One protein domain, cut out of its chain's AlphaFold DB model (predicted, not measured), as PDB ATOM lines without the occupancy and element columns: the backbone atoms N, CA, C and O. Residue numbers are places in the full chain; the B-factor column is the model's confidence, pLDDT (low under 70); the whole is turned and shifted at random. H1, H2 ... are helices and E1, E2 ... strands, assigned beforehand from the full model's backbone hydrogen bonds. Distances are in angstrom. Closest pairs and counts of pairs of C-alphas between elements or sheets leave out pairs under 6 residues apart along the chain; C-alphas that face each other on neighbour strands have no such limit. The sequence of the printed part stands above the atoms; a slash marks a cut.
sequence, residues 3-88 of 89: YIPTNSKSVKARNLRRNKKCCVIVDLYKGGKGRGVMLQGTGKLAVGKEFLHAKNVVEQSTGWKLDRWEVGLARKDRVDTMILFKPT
ATOM      1  N   TYR A   3      24.362 -55.669  47.645       95.38
ATOM      2  CA  TYR A   3      25.218 -54.519  47.917       95.38
ATOM      3  C   TYR A   3      24.777 -53.355  47.036       95.38
ATOM      4  O   TYR A   3      24.739 -53.488  45.816       95.38
ATOM      5  N   ILE A   4      24.422 -52.224  47.646       94.38
ATOM      6  CA  ILE A   4      23.949 -51.043  46.917       94.38
ATOM      7  C   ILE A   4      24.879 -49.871  47.254       94.38
ATOM      8  O   ILE A   4      24.779 -49.324  48.362       94.38
ATOM      9  N   PRO A   5      25.790 -49.483  46.339       93.38
ATOM     10  CA  PRO A   5      26.644 -48.312  46.514       93.38
ATOM     11  C   PRO A   5      25.802 -47.055  46.743       93.38
ATOM     12  O   PRO A   5      24.800 -46.833  46.059       93.38
ATOM     13  N   THR A   6      26.173 -46.233  47.722       93.25
ATOM     14  CA  THR A   6      25.461 -44.981  48.003       93.25
ATOM     15  C   THR A   6      26.375 -43.956  48.679       93.25
ATOM     16  O   THR A   6      27.562 -44.198  48.886       93.25
ATOM     17  N   ASN A   7      25.808 -42.803  49.031       91.69
ATOM     18  CA  ASN A   7      26.448 -41.797  49.866       91.69
ATOM     19  C   ASN A   7      25.751 -41.704  51.238       91.69
ATOM     20  O   ASN A   7      24.518 -41.785  51.348       91.69
ATOM     21  N   SER A   8      26.542 -41.499  52.287       90.94
ATOM     22  CA  SER A   8      26.170 -41.371  53.695       90.94
ATOM     23  C   SER A   8      25.207 -40.213  53.988       90.94
ATOM     24  O   SER A   8      24.465 -40.257  54.980       90.94
ATOM     25  N   LYS A   9      25.170 -39.201  53.119       90.19
ATOM     26  CA  LYS A   9      24.280 -38.033  53.173       90.19
ATOM     27  C   LYS A   9      22.945 -38.261  52.459       90.19
ATOM     28  O   LYS A   9      22.006 -37.487  52.654       90.19
ATOM     29  N   SER A  10      22.816 -39.332  51.670       89.06
ATOM     30  CA  SER A  10      21.596 -39.608  50.905       89.06
ATOM     31  C   SER A  10      20.365 -39.792  51.807       89.06
ATOM     32  O   SER A  10      20.448 -40.275  52.938       89.06
ATOM     33  N   VAL A  11      19.176 -39.454  51.289       90.12
ATOM     34  CA  VAL A  11      17.893 -39.683  51.990       90.12
ATOM     35  C   VAL A  11      17.733 -41.156  52.381       90.12
ATOM     36  O   VAL A  11      17.316 -41.462  53.494       90.12
ATOM     37  N   LYS A  12      18.139 -42.072  51.492       90.94
ATOM     38  CA  LYS A  12      18.097 -43.523  51.721       90.94
ATOM     39  C   LYS A  12      18.969 -43.922  52.913       90.94
ATOM     40  O   LYS A  12      18.497 -44.633  53.796       90.94
ATOM     41  N   ALA A  13      20.200 -43.410  52.975       92.19
ATOM     42  CA  ALA A  13      21.099 -43.637  54.102       92.19
ATOM     43  C   ALA A  13      20.514 -43.088  55.413       92.19
ATOM     44  O   ALA A  13      20.475 -43.795  56.418       92.19
ATOM     45  N   ARG A  14      19.981 -41.859  55.405       92.19
ATOM     46  CA  ARG A  14      19.329 -41.272  56.589       92.19
ATOM     47  C   ARG A  14      18.145 -42.107  57.082       92.19
ATOM     48  O   ARG A  14      18.038 -42.337  58.283       92.19
ATOM     49  N   ASN A  15      17.302 -42.601  56.177       93.44
ATOM     50  CA  ASN A  15      16.149 -43.426  56.537       93.44
ATOM     51  C   ASN A  15      16.573 -44.778  57.127       93.44
ATOM     52  O   ASN A  15      16.029 -45.190  58.149       93.44
ATOM     53  N   LEU A  16      17.595 -45.424  56.555       94.94
ATOM     54  CA  LEU A  16      18.097 -46.713  57.045       94.94
ATOM     55  C   LEU A  16      18.751 -46.643  58.431       94.94
ATOM     56  O   LEU A  16      18.759 -47.640  59.148       94.94
ATOM     57  N   ARG A  17      19.260 -45.472  58.842       92.19
ATOM     58  CA  ARG A  17      19.712 -45.259  60.230       92.19
ATOM     59  C   ARG A  17      18.561 -45.330  61.236       92.19
ATOM     60  O   ARG A  17      18.795 -45.691  62.381       92.19
ATOM     61  N   ARG A  18      17.337 -44.984  60.818       92.75
ATOM     62  CA  ARG A  18      16.137 -44.960  61.674       92.75
ATOM     63  C   ARG A  18      15.349 -46.264  61.613       92.75
ATOM     64  O   ARG A  18      14.843 -46.720  62.629       92.75
ATOM     65  N   ASN A  19      15.238 -46.861  60.428       93.38
ATOM     66  CA  ASN A  19      14.487 -48.090  60.222       93.38
ATOM     67  C   ASN A  19      15.239 -49.024  59.275       93.38
ATOM     68  O   ASN A  19      15.506 -48.684  58.126       93.38
ATOM     69  N   LYS A  20      15.535 -50.227  59.765       93.31
ATOM     70  CA  LYS A  20      16.239 -51.250  58.993       93.31
ATOM     71  C   LYS A  20      15.326 -51.964  58.000       93.31
ATOM     72  O   LYS A  20      15.842 -52.569  57.074       93.31
ATOM     73  N   LYS A  21      13.999 -51.938  58.161       96.44
ATOM     74  CA  LYS A  21      13.077 -52.577  57.210       96.44
ATOM     75  C   LYS A  21      13.037 -51.769  55.917       96.44
ATOM     76  O   LYS A  21      12.758 -50.572  55.938       96.44
ATOM     77  N   CYS A  22      13.291 -52.423  54.793       94.75
ATOM     78  CA  CYS A  22      13.195 -51.810  53.474       94.75
ATOM     79  C   CYS A  22      12.830 -52.854  52.414       94.75
ATOM     80  O   CYS A  22      12.836 -54.058  52.673       94.75
ATOM     81  N   CYS A  23      12.504 -52.383  51.213       94.44
ATOM     82  CA  CYS A  23      12.395 -53.229  50.034       94.44
ATOM     83  C   CYS A  23      13.347 -52.735  48.942       94.44
ATOM     84  O   CYS A  23      13.682 -51.550  48.875       94.44
ATOM     85  N   VAL A  24      13.789 -53.664  48.103       93.44
ATOM     86  CA  VAL A  24      14.538 -53.399  46.876       93.44
ATOM     87  C   VAL A  24      13.657 -53.835  45.718       93.44
ATOM     88  O   VAL A  24      13.207 -54.977  45.681       93.44
ATOM     89  N   ILE A  25      13.404 -52.920  44.788       91.19
ATOM     90  CA  ILE A  25      12.673 -53.206  43.555       91.19
ATOM     91  C   ILE A  25      13.704 -53.261  42.434       91.19
ATOM     92  O   ILE A  25      14.424 -52.289  42.208       91.19
ATOM     93  N   VAL A  26      13.788 -54.405  41.763       88.50
ATOM     94  CA  VAL A  26      14.577 -54.579  40.541       88.50
ATOM     95  C   VAL A  26      13.582 -54.673  39.404       88.50
ATOM     96  O   VAL A  26      12.804 -55.619  39.379       88.50
ATOM     97  N   ASP A  27      13.577 -53.700  38.500       87.62
ATOM     98  CA  ASP A  27      12.650 -53.664  37.369       87.62
ATOM     99  C   ASP A  27      13.407 -53.552  36.046       87.62
ATOM    100  O   ASP A  27      14.375 -52.798  35.923       87.62
ATOM    101  N   LEU A  28      12.950 -54.315  35.055       82.12
ATOM    102  CA  LEU A  28      13.356 -54.190  33.663       82.12
ATOM    103  C   LEU A  28      12.253 -53.436  32.928       82.12
ATOM    104  O   LEU A  28      11.264 -54.021  32.485       82.12
ATOM    105  N   TYR A  29      12.430 -52.126  32.791       67.62
ATOM    106  CA  TYR A  29      11.468 -51.293  32.084       67.62
ATOM    107  C   TYR A  29      11.726 -51.349  30.575       67.62
ATOM    108  O   TYR A  29      12.724 -50.815  30.087       67.62
ATOM    109  N   LYS A  30      10.826 -51.982  29.814       73.62
ATOM    110  CA  LYS A  30      10.882 -51.990  28.344       73.62
ATOM    111  C   LYS A  30       9.531 -51.566  27.766       73.62
ATOM    112  O   LYS A  30       8.561 -52.315  27.831       73.62
ATOM    113  N   GLY A  31       9.477 -50.354  27.205       68.44
ATOM    114  CA  GLY A  31       8.325 -49.855  26.439       68.44
ATOM    115  C   GLY A  31       6.987 -49.878  27.191       68.44
ATOM    116  O   GLY A  31       5.997 -50.348  26.644       68.44
ATOM    117  N   GLY A  32       6.952 -49.441  28.455       69.44
ATOM    118  CA  GLY A  32       5.710 -49.367  29.240       69.44
ATOM    119  C   GLY A  32       5.278 -50.668  29.924       69.44
ATOM    120  O   GLY A  32       4.306 -50.660  30.672       69.44
ATOM    121  N   LYS A  33       5.999 -51.779  29.719       67.25
ATOM    122  CA  LYS A  33       5.768 -53.050  30.422       67.25
ATOM    123  C   LYS A  33       6.925 -53.310  31.388       67.25
ATOM    124  O   LYS A  33       8.036 -53.600  30.948       67.25
ATOM    125  N   GLY A  34       6.660 -53.183  32.687       71.19
ATOM    126  CA  GLY A  34       7.601 -53.545  33.751       71.19
ATOM    127  C   GLY A  34       7.503 -55.032  34.089       71.19
ATOM    128  O   GLY A  34       6.407 -55.590  34.166       71.19
ATOM    129  N   ARG A  35       8.650 -55.683  34.282       77.75
ATOM    130  CA  ARG A  35       8.754 -57.019  34.890       77.75
ATOM    131  C   ARG A  35       9.696 -56.879  36.071       77.75
ATOM    132  O   ARG A  35      10.899 -57.101  35.943       77.75
ATOM    133  N   GLY A  36       9.126 -56.450  37.192       84.88
ATOM    134  CA  GLY A  36       9.871 -56.170  38.406       84.88
ATOM    135  C   GLY A  36       9.739 -57.264  39.455       84.88
ATOM    136  O   GLY A  36       8.678 -57.862  39.617       84.88
ATOM    137  N   VAL A  37      10.815 -57.488  40.203       90.00
ATOM    138  CA  VAL A  37      10.800 -58.265  41.443       90.00
ATOM    139  C   VAL A  37      10.951 -57.295  42.608       90.00
ATOM    140  O   VAL A  37      11.876 -56.481  42.638       90.00
ATOM    141  N   MET A  38      10.042 -57.389  43.579       92.81
ATOM    142  CA  MET A  38      10.162 -56.696  44.858       92.81
ATOM    143  C   MET A  38      10.705 -57.669  45.899       92.81
ATOM    144  O   MET A  38      10.065 -58.661  46.230       92.81
ATOM    145  N   LEU A  39      11.872 -57.354  46.449       94.88
ATOM    146  CA  LEU A  39      12.474 -58.085  47.553       94.88
ATOM    147  C   LEU A  39      12.254 -57.286  48.832       94.88
ATOM    148  O   LEU A  39      12.736 -56.160  48.954       94.88
ATOM    149  N   GLN A  40      11.537 -57.853  49.794       96.56
ATOM    150  CA  GLN A  40      11.390 -57.271  51.128       96.56
ATOM    151  C   GLN A  40      12.506 -57.784  52.031       96.56
ATOM    152  O   GLN A  40      12.978 -58.901  51.859       96.56
ATOM    153  N   GLY A  41      12.973 -56.976  52.978       96.62
ATOM    154  CA  GLY A  41      14.090 -57.388  53.814       96.62
ATOM    155  C   GLY A  41      14.544 -56.340  54.809       96.62
ATOM    156  O   GLY A  41      13.814 -55.419  55.185       96.62
ATOM    157  N   THR A  42      15.790 -56.501  55.236       97.38
ATOM    158  CA  THR A  42      16.454 -55.547  56.122       97.38
ATOM    159  C   THR A  42      17.701 -54.977  55.469       97.38
ATOM    160  O   THR A  42      18.502 -55.701  54.884       97.38
ATOM    161  N   GLY A  43      17.860 -53.663  55.563       96.69
ATOM    162  CA  GLY A  43      19.024 -52.918  55.129       96.69
ATOM    163  C   GLY A  43      19.807 -52.378  56.319       96.69
ATOM    164  O   GLY A  43      19.242 -52.008  57.351       96.69
ATOM    165  N   LYS A  44      21.123 -52.282  56.158       96.25
ATOM    166  CA  LYS A  44      21.995 -51.516  57.051       96.25
ATOM    167  C   LYS A  44      23.036 -50.752  56.247       96.25
ATOM    168  O   LYS A  44      23.374 -51.159  55.138       96.25
ATOM    169  N   LEU A  45      23.547 -49.660  56.804       96.38
ATOM    170  CA  LEU A  45      24.692 -48.961  56.227       96.38
ATOM    171  C   LEU A  45      25.987 -49.611  56.702       96.38
ATOM    172  O   LEU A  45      26.202 -49.726  57.905       96.38
ATOM    173  N   ALA A  46      26.839 -49.981  55.755       95.75
ATOM    174  CA  ALA A  46      28.226 -50.335  56.004       95.75
ATOM    175  C   ALA A  46      29.088 -49.073  55.932       95.75
ATOM    176  O   ALA A  46      29.099 -48.381  54.911       95.75
ATOM    177  N   VAL A  47      29.809 -48.774  57.009       92.88
ATOM    178  CA  VAL A  47      30.689 -47.600  57.136       92.88
ATOM    179  C   VAL A  47      32.089 -48.025  57.580       92.88
ATOM    180  O   VAL A  47      32.274 -49.120  58.117       92.88
ATOM    181  N   GLY A  48      33.091 -47.174  57.349       93.88
ATOM    182  CA  GLY A  48      34.473 -47.431  57.769       93.88
ATOM    183  C   GLY A  48      35.012 -48.765  57.235       93.88
ATOM    184  O   GLY A  48      34.953 -49.030  56.037       93.88
ATOM    185  N   LYS A  49      35.502 -49.634  58.129       96.62
ATOM    186  CA  LYS A  49      36.043 -50.957  57.757       96.62
ATOM    187  C   LYS A  49      35.016 -51.851  57.057       96.62
ATOM    188  O   LYS A  49      35.373 -52.573  56.131       96.62
ATOM    189  N   GLU A  50      33.746 -51.784  57.460       96.25
ATOM    190  CA  GLU A  50      32.690 -52.587  56.837       96.25
ATOM    191  C   GLU A  50      32.421 -52.127  55.399       96.25
ATOM    192  O   GLU A  50      32.210 -52.958  54.516       96.25
ATOM    193  N   PHE A  51      32.494 -50.817  55.141       95.81
ATOM    194  CA  PHE A  51      32.417 -50.278  53.784       95.81
ATOM    195  C   PHE A  51      33.580 -50.767  52.922       95.81
ATOM    196  O   PHE A  51      33.338 -51.259  51.826       95.81
ATOM    197  N   LEU A  52      34.820 -50.682  53.416       95.69
ATOM    198  CA  LEU A  52      36.000 -51.129  52.667       95.69
ATOM    199  C   LEU A  52      35.920 -52.617  52.312       95.69
ATOM    200  O   LEU A  52      36.196 -52.998  51.176       95.69
ATOM    201  N   HIS A  53      35.477 -53.446  53.259       96.50
ATOM    202  CA  HIS A  53      35.257 -54.867  53.011       96.50
ATOM    203  C   HIS A  53      34.179 -55.094  51.943       96.50
ATOM    204  O   HIS A  53      34.412 -55.799  50.964       96.50
ATOM    205  N   ALA A  54      33.014 -54.456  52.091       95.94
ATOM    206  CA  ALA A  54      31.917 -54.587  51.141       95.94
ATOM    207  C   ALA A  54      32.300 -54.076  49.741       95.94
ATOM    208  O   ALA A  54      31.953 -54.704  48.743       95.94
ATOM    209  N   LYS A  55      33.041 -52.963  49.664       95.81
ATOM    210  CA  LYS A  55      33.587 -52.409  48.424       95.81
ATOM    211  C   LYS A  55      34.470 -53.445  47.736       95.81
ATOM    212  O   LYS A  55      34.209 -53.762  46.584       95.81
ATOM    213  N   ASN A  56      35.436 -54.024  48.449       96.06
ATOM    214  CA  ASN A  56      36.320 -55.044  47.887       96.06
ATOM    215  C   ASN A  56      35.540 -56.252  47.332       96.06
ATOM    216  O   ASN A  56      35.817 -56.700  46.226       96.06
ATOM    217  N   VAL A  57      34.522 -56.732  48.058       96.00
ATOM    218  CA  VAL A  57      33.655 -57.832  47.591       96.00
ATOM    219  C   VAL A  57      32.945 -57.476  46.280       96.00
ATOM    220  O   VAL A  57      32.921 -58.285  45.351       96.00
ATOM    221  N   VAL A  58      32.377 -56.271  46.178       94.94
ATOM    222  CA  VAL A  58      31.704 -55.823  44.948       94.94
ATOM    223  C   VAL A  58      32.701 -55.705  43.798       94.94
ATOM    224  O   VAL A  58      32.468 -56.281  42.745       94.94
ATOM    225  N   GLU A  59      33.829 -55.023  43.998       95.31
ATOM    226  CA  GLU A  59      34.816 -54.808  42.933       95.31
ATOM    227  C   GLU A  59      35.417 -56.119  42.406       95.31
ATOM    228  O   GLU A  59      35.628 -56.254  41.202       95.31
ATOM    229  N   GLN A  60      35.649 -57.107  43.278       95.94
ATOM    230  CA  GLN A  60      36.138 -58.429  42.871       95.94
ATOM    231  C   GLN A  60      35.084 -59.244  42.112       95.94
ATOM    232  O   GLN A  60      35.424 -59.944  41.163       95.94
ATOM    233  N   SER A  61      33.814 -59.165  42.517       94.44
ATOM    234  CA  SER A  61      32.742 -59.977  41.922       94.44
ATOM    235  C   SER A  61      32.187 -59.406  40.616       94.44
ATOM    236  O   SER A  61      31.719 -60.170  39.777       94.44
ATOM    237  N   THR A  62      32.231 -58.085  40.428       92.56
ATOM    238  CA  THR A  62      31.661 -57.422  39.242       92.56
ATOM    239  C   THR A  62      32.709 -56.851  38.289       92.56
ATOM    240  O   THR A  62      32.369 -56.479  37.167       92.56
ATOM    241  N   GLY A  63      33.966 -56.723  38.727       92.12
ATOM    242  CA  GLY A  63      35.018 -56.011  37.996       92.12
ATOM    243  C   GLY A  63      34.872 -54.483  38.017       92.12
ATOM    244  O   GLY A  63      35.655 -53.780  37.376       92.12
ATOM    245  N   TRP A  64      33.884 -53.935  38.732       90.81
ATOM    246  CA  TRP A  64      33.685 -52.486  38.820       90.81
ATOM    247  C   TRP A  64      34.732 -51.819  39.717       90.81
ATOM    248  O   TRP A  64      35.288 -52.437  40.619       90.81
ATOM    249  N   LYS A  65      34.981 -50.526  39.483       91.31
ATOM    250  CA  LYS A  65      35.837 -49.674  40.323       91.31
ATOM    251  C   LYS A  65      35.020 -48.524  40.890       91.31
ATOM    252  O   LYS A  65      34.695 -47.586  40.166       91.31
ATOM    253  N   LEU A  66      34.680 -48.604  42.174       87.81
ATOM    254  CA  LEU A  66      33.710 -47.720  42.824       87.81
ATOM    255  C   LEU A  66      34.297 -46.366  43.255       87.81
ATOM    256  O   LEU A  66      33.535 -45.449  43.540       87.81
ATOM    257  N   ASP A  67      35.624 -46.191  43.251       83.88
ATOM    258  CA  ASP A  67      36.286 -44.940  43.684       83.88
ATOM    259  C   ASP A  67      35.880 -43.692  42.894       83.88
ATOM    260  O   ASP A  67      35.967 -42.571  43.398       83.88
ATOM    261  N   ARG A  68      35.442 -43.880  41.647       79.19
ATOM    262  CA  ARG A  68      35.014 -42.800  40.748       79.19
ATOM    263  C   ARG A  68      33.501 -42.732  40.575       79.19
ATOM    264  O   ARG A  68      33.023 -41.987  39.728       79.19
ATOM    265  N   TRP A  69      32.750 -43.543  41.317       85.38
ATOM    266  CA  TRP A  69      31.304 -43.586  41.169       85.38
ATOM    267  C   TRP A  69      30.654 -42.429  41.911       85.38
ATOM    268  O   TRP A  69      30.956 -42.146  43.073       85.38
ATOM    269  N   GLU A  70      29.708 -41.807  41.225       85.00
ATOM    270  CA  GLU A  70      28.873 -40.741  41.748       85.00
ATOM    271  C   GLU A  70      27.423 -41.219  41.787       85.00
ATOM    272  O   GLU A  70      26.914 -41.844  40.853       85.00
ATOM    273  N   VAL A  71      26.750 -40.937  42.894       79.06
ATOM    274  CA  VAL A  71      25.372 -41.345  43.170       79.06
ATOM    275  C   VAL A  71      24.519 -40.119  43.503       79.06
ATOM    276  O   VAL A  71      25.028 -39.063  43.866       79.06
ATOM    277  N   GLY A  72      23.195 -40.240  43.376       68.06
ATOM    278  CA  GLY A  72      22.252 -39.140  43.625       68.06
ATOM    279  C   GLY A  72      21.847 -38.363  42.366       68.06
ATOM    280  O   GLY A  72      22.412 -38.547  41.292       68.06
ATOM    281  N   LEU A  73      20.825 -37.507  42.499       64.50
ATOM    282  CA  LEU A  73      20.160 -36.831  41.369       64.50
ATOM    283  C   LEU A  73      21.100 -35.924  40.566       64.50
ATOM    284  O   LEU A  73      20.962 -35.830  39.353       64.50
ATOM    285  N   ALA A  74      22.069 -35.295  41.232       67.00
ATOM    286  CA  ALA A  74      23.037 -34.415  40.586       67.00
ATOM    287  C   ALA A  74      24.345 -35.122  40.184       67.00
ATOM    288  O   ALA A  74      25.208 -34.462  39.620       67.00
ATOM    289  N   ARG A  75      24.518 -36.419  40.507       64.44
ATOM    290  CA  ARG A  75      25.787 -37.163  40.356       64.44
ATOM    291  C   ARG A  75      27.008 -36.388  40.878       64.44
ATOM    292  O   ARG A  75      28.056 -36.412  40.271       64.44
ATOM    293  N   LYS A  76      26.880 -35.658  41.987       68.69
ATOM    294  CA  LYS A  76      28.021 -34.949  42.605       68.69
ATOM    295  C   LYS A  76      28.534 -35.640  43.863       68.69
ATOM    296  O   LYS A  76      29.619 -35.328  44.344       68.69
ATOM    297  N   ASP A  77      27.756 -36.577  44.400       80.69
ATOM    298  CA  ASP A  77      28.072 -37.232  45.657       80.69
ATOM    299  C   ASP A  77      28.805 -38.541  45.384       80.69
ATOM    300  O   ASP A  77      28.236 -39.493  44.848       80.69
ATOM    301  N   ARG A  78      30.080 -38.595  45.771       88.88
ATOM    302  CA  ARG A  78      30.886 -39.815  45.661       88.88
ATOM    303  C   ARG A  78      30.312 -40.934  46.522       88.88
ATOM    304  O   ARG A  78      29.741 -40.680  47.586       88.88
ATOM    305  N   VAL A  79      30.508 -42.172  46.086       91.94
ATOM    306  CA  VAL A  79      30.239 -43.350  46.917       91.94
ATOM    307  C   VAL A  79      31.203 -43.362  48.108       91.94
ATOM    308  O   VAL A  79      32.408 -43.514  47.936       91.94
ATOM    309  N   ASP A  80      30.671 -43.218  49.322       92.44
ATOM    310  CA  ASP A  80      31.431 -43.254  50.586       92.44
ATOM    311  C   ASP A  80      30.915 -44.332  51.563       92.44
ATOM    312  O   ASP A  80      31.440 -44.507  52.665       92.44
ATOM    313  N   THR A  81      29.857 -45.049  51.178       94.81
ATOM    314  CA  THR A  81      29.200 -46.071  51.992       94.81
ATOM    315  C   THR A  81      28.443 -47.056  51.098       94.81
ATOM    316  O   THR A  81      28.300 -46.875  49.887       94.81
ATOM    317  N   MET A  82      27.929 -48.124  51.700       95.81
ATOM    318  CA  MET A  82      27.150 -49.147  51.012       95.81
ATOM    319  C   MET A  82      25.927 -49.509  51.846       95.81
ATOM    320  O   MET A  82      26.018 -49.644  53.065       95.81
ATOM    321  N   ILE A  83      24.784 -49.715  51.199       96.44
ATOM    322  CA  ILE A  83      23.649 -50.383  51.836       96.44
ATOM    323  C   ILE A  83      23.843 -51.886  51.658       96.44
ATOM    324  O   ILE A  83      23.937 -52.376  50.534       96.44
ATOM    325  N   LEU A  84      23.882 -52.608  52.775       96.69
ATOM    326  CA  LEU A  84      23.863 -54.065  52.808       96.69
ATOM    327  C   LEU A  84      22.424 -54.510  53.028       96.69
ATOM    328  O   LEU A  84      21.878 -54.330  54.118       96.69
ATOM    329  N   PHE A  85      21.807 -55.050  51.984       97.38
ATOM    330  CA  PHE A  85      20.432 -55.523  52.010       97.38
ATOM    331  C   PHE A  85      20.374 -57.049  52.095       97.38
ATOM    332  O   PHE A  85      20.927 -57.775  51.263       97.38
ATOM    333  N   LYS A  86      19.661 -57.543  53.103       97.00
ATOM    334  CA  LYS A  86      19.358 -58.955  53.304       97.00
ATOM    335  C   LYS A  86      17.868 -59.179  53.022       97.00
ATOM    336  O   LYS A  86      17.057 -58.744  53.846       97.00
ATOM    337  N   PRO A  87      17.510 -59.846  51.908       95.75
ATOM    338  CA  PRO A  87      16.134 -60.256  51.654       95.75
ATOM    339  C   PRO A  87      15.606 -61.137  52.794       95.75
ATOM    340  O   PRO A  87      16.338 -61.979  53.326       95.75
ATOM    341  N   THR A  88      14.348 -60.934  53.166       91.69
ATOM    342  CA  THR A  88      13.542 -61.954  53.839       91.69
ATOM    343  C   THR A  88      13.266 -63.043  52.802       91.69
ATOM    344  O   THR A  88      13.097 -62.701  51.633       91.69
TER     345      THR A  88
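What this domain is: This is residues 3 to 88 of the 89 residues of the protein "Putative_PNPOx domain-containing protein" of Crenarchaeota archaeon 13_1_20CM_2_51_8 (UniProt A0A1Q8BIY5). Picture a strongly twisted sheet of four strands, curled like part of a barrel, with a helix over each of its opposite faces. The long hairpin of E2 and E3 reaches out as an arm to the Gly 31 end of the longest axis, and H2 lies at the other end of that axis. The printed part has 86 residues with two named helices and four named strands, in the order E1 H1 E2 E3 H2 E4; the sheet runs E1 - E4 - E3 - E2, all antiparallel, and the class is mixed, helices and strands. It is compact, with a radius of gyration of the C-alphas of 13.7 A and spans of 39 by 28 by 27 A.

How they stand to each other: Start at E3, residues 33 to 46, an inner strand that bends by 75 degrees at residue 42. Its residues 33 to 42 face E2, residues 21 to 30, an edge strand; look for N 24 and O 39 at 2.8 A, within hydrogen-bond range. Its residues 41 to 46 face E4, residues 81 to 87, antiparallel at 115 degrees, with N 84 and O 44 at 2.8 A. Beyond E4 comes the other edge strand, E1, residues 3 to 6, antiparallel to E4, with N 4 and O 83 at 2.9 A. H2, residues 49 to 62, is on the sheet at a height of 9.2 A, over E1 and E4 and across the strands, at 68 degrees to E1 on the local plane; its closest C-alphas with E4 are those of Phe 51 and Thr 81, 5.6 A apart. H1, residues 11 to 18, is on the opposite face at a height of 7.5 A, slantwise to the strands at 52 degrees to E3 on the local plane. It lies only just over E3, on which 3 of its C-alphas fall; the closest are those of Leu 16 and Lys 44, 6.2 A apart. H1 and H2 are apart. Every O i to N i+4 pair of H2 is within hydrogen-bond range, and 3 of 4 in H1.

Where its parts are: Find C-alpha 3 at (25.218, -54.519, 47.917), where E1 begins. E2 runs 29.0 A, and E3 runs 34.1 A from C-alpha 33 at (5.768, -53.050, 30.422). H2 covers 20.1 A, H1 11.2 A, E1 9.5 A; E4 covers 19.3 A and ends at C-alpha 87, (16.134, -60.256, 51.654).

The domain as a whole: The C-alphas farthest apart are those of Gly 31 and Lys 49, 41.8 A. The printed part has no cut. The link from H2 to E4 is long, 18 residues; within it, residues 70 to 71 pair antiparallel with 77 to 78. The other links are tight. Mean pLDDT of the printed part is 89.3; residues 29, 31 to 33 and 72 to 76 are under 70.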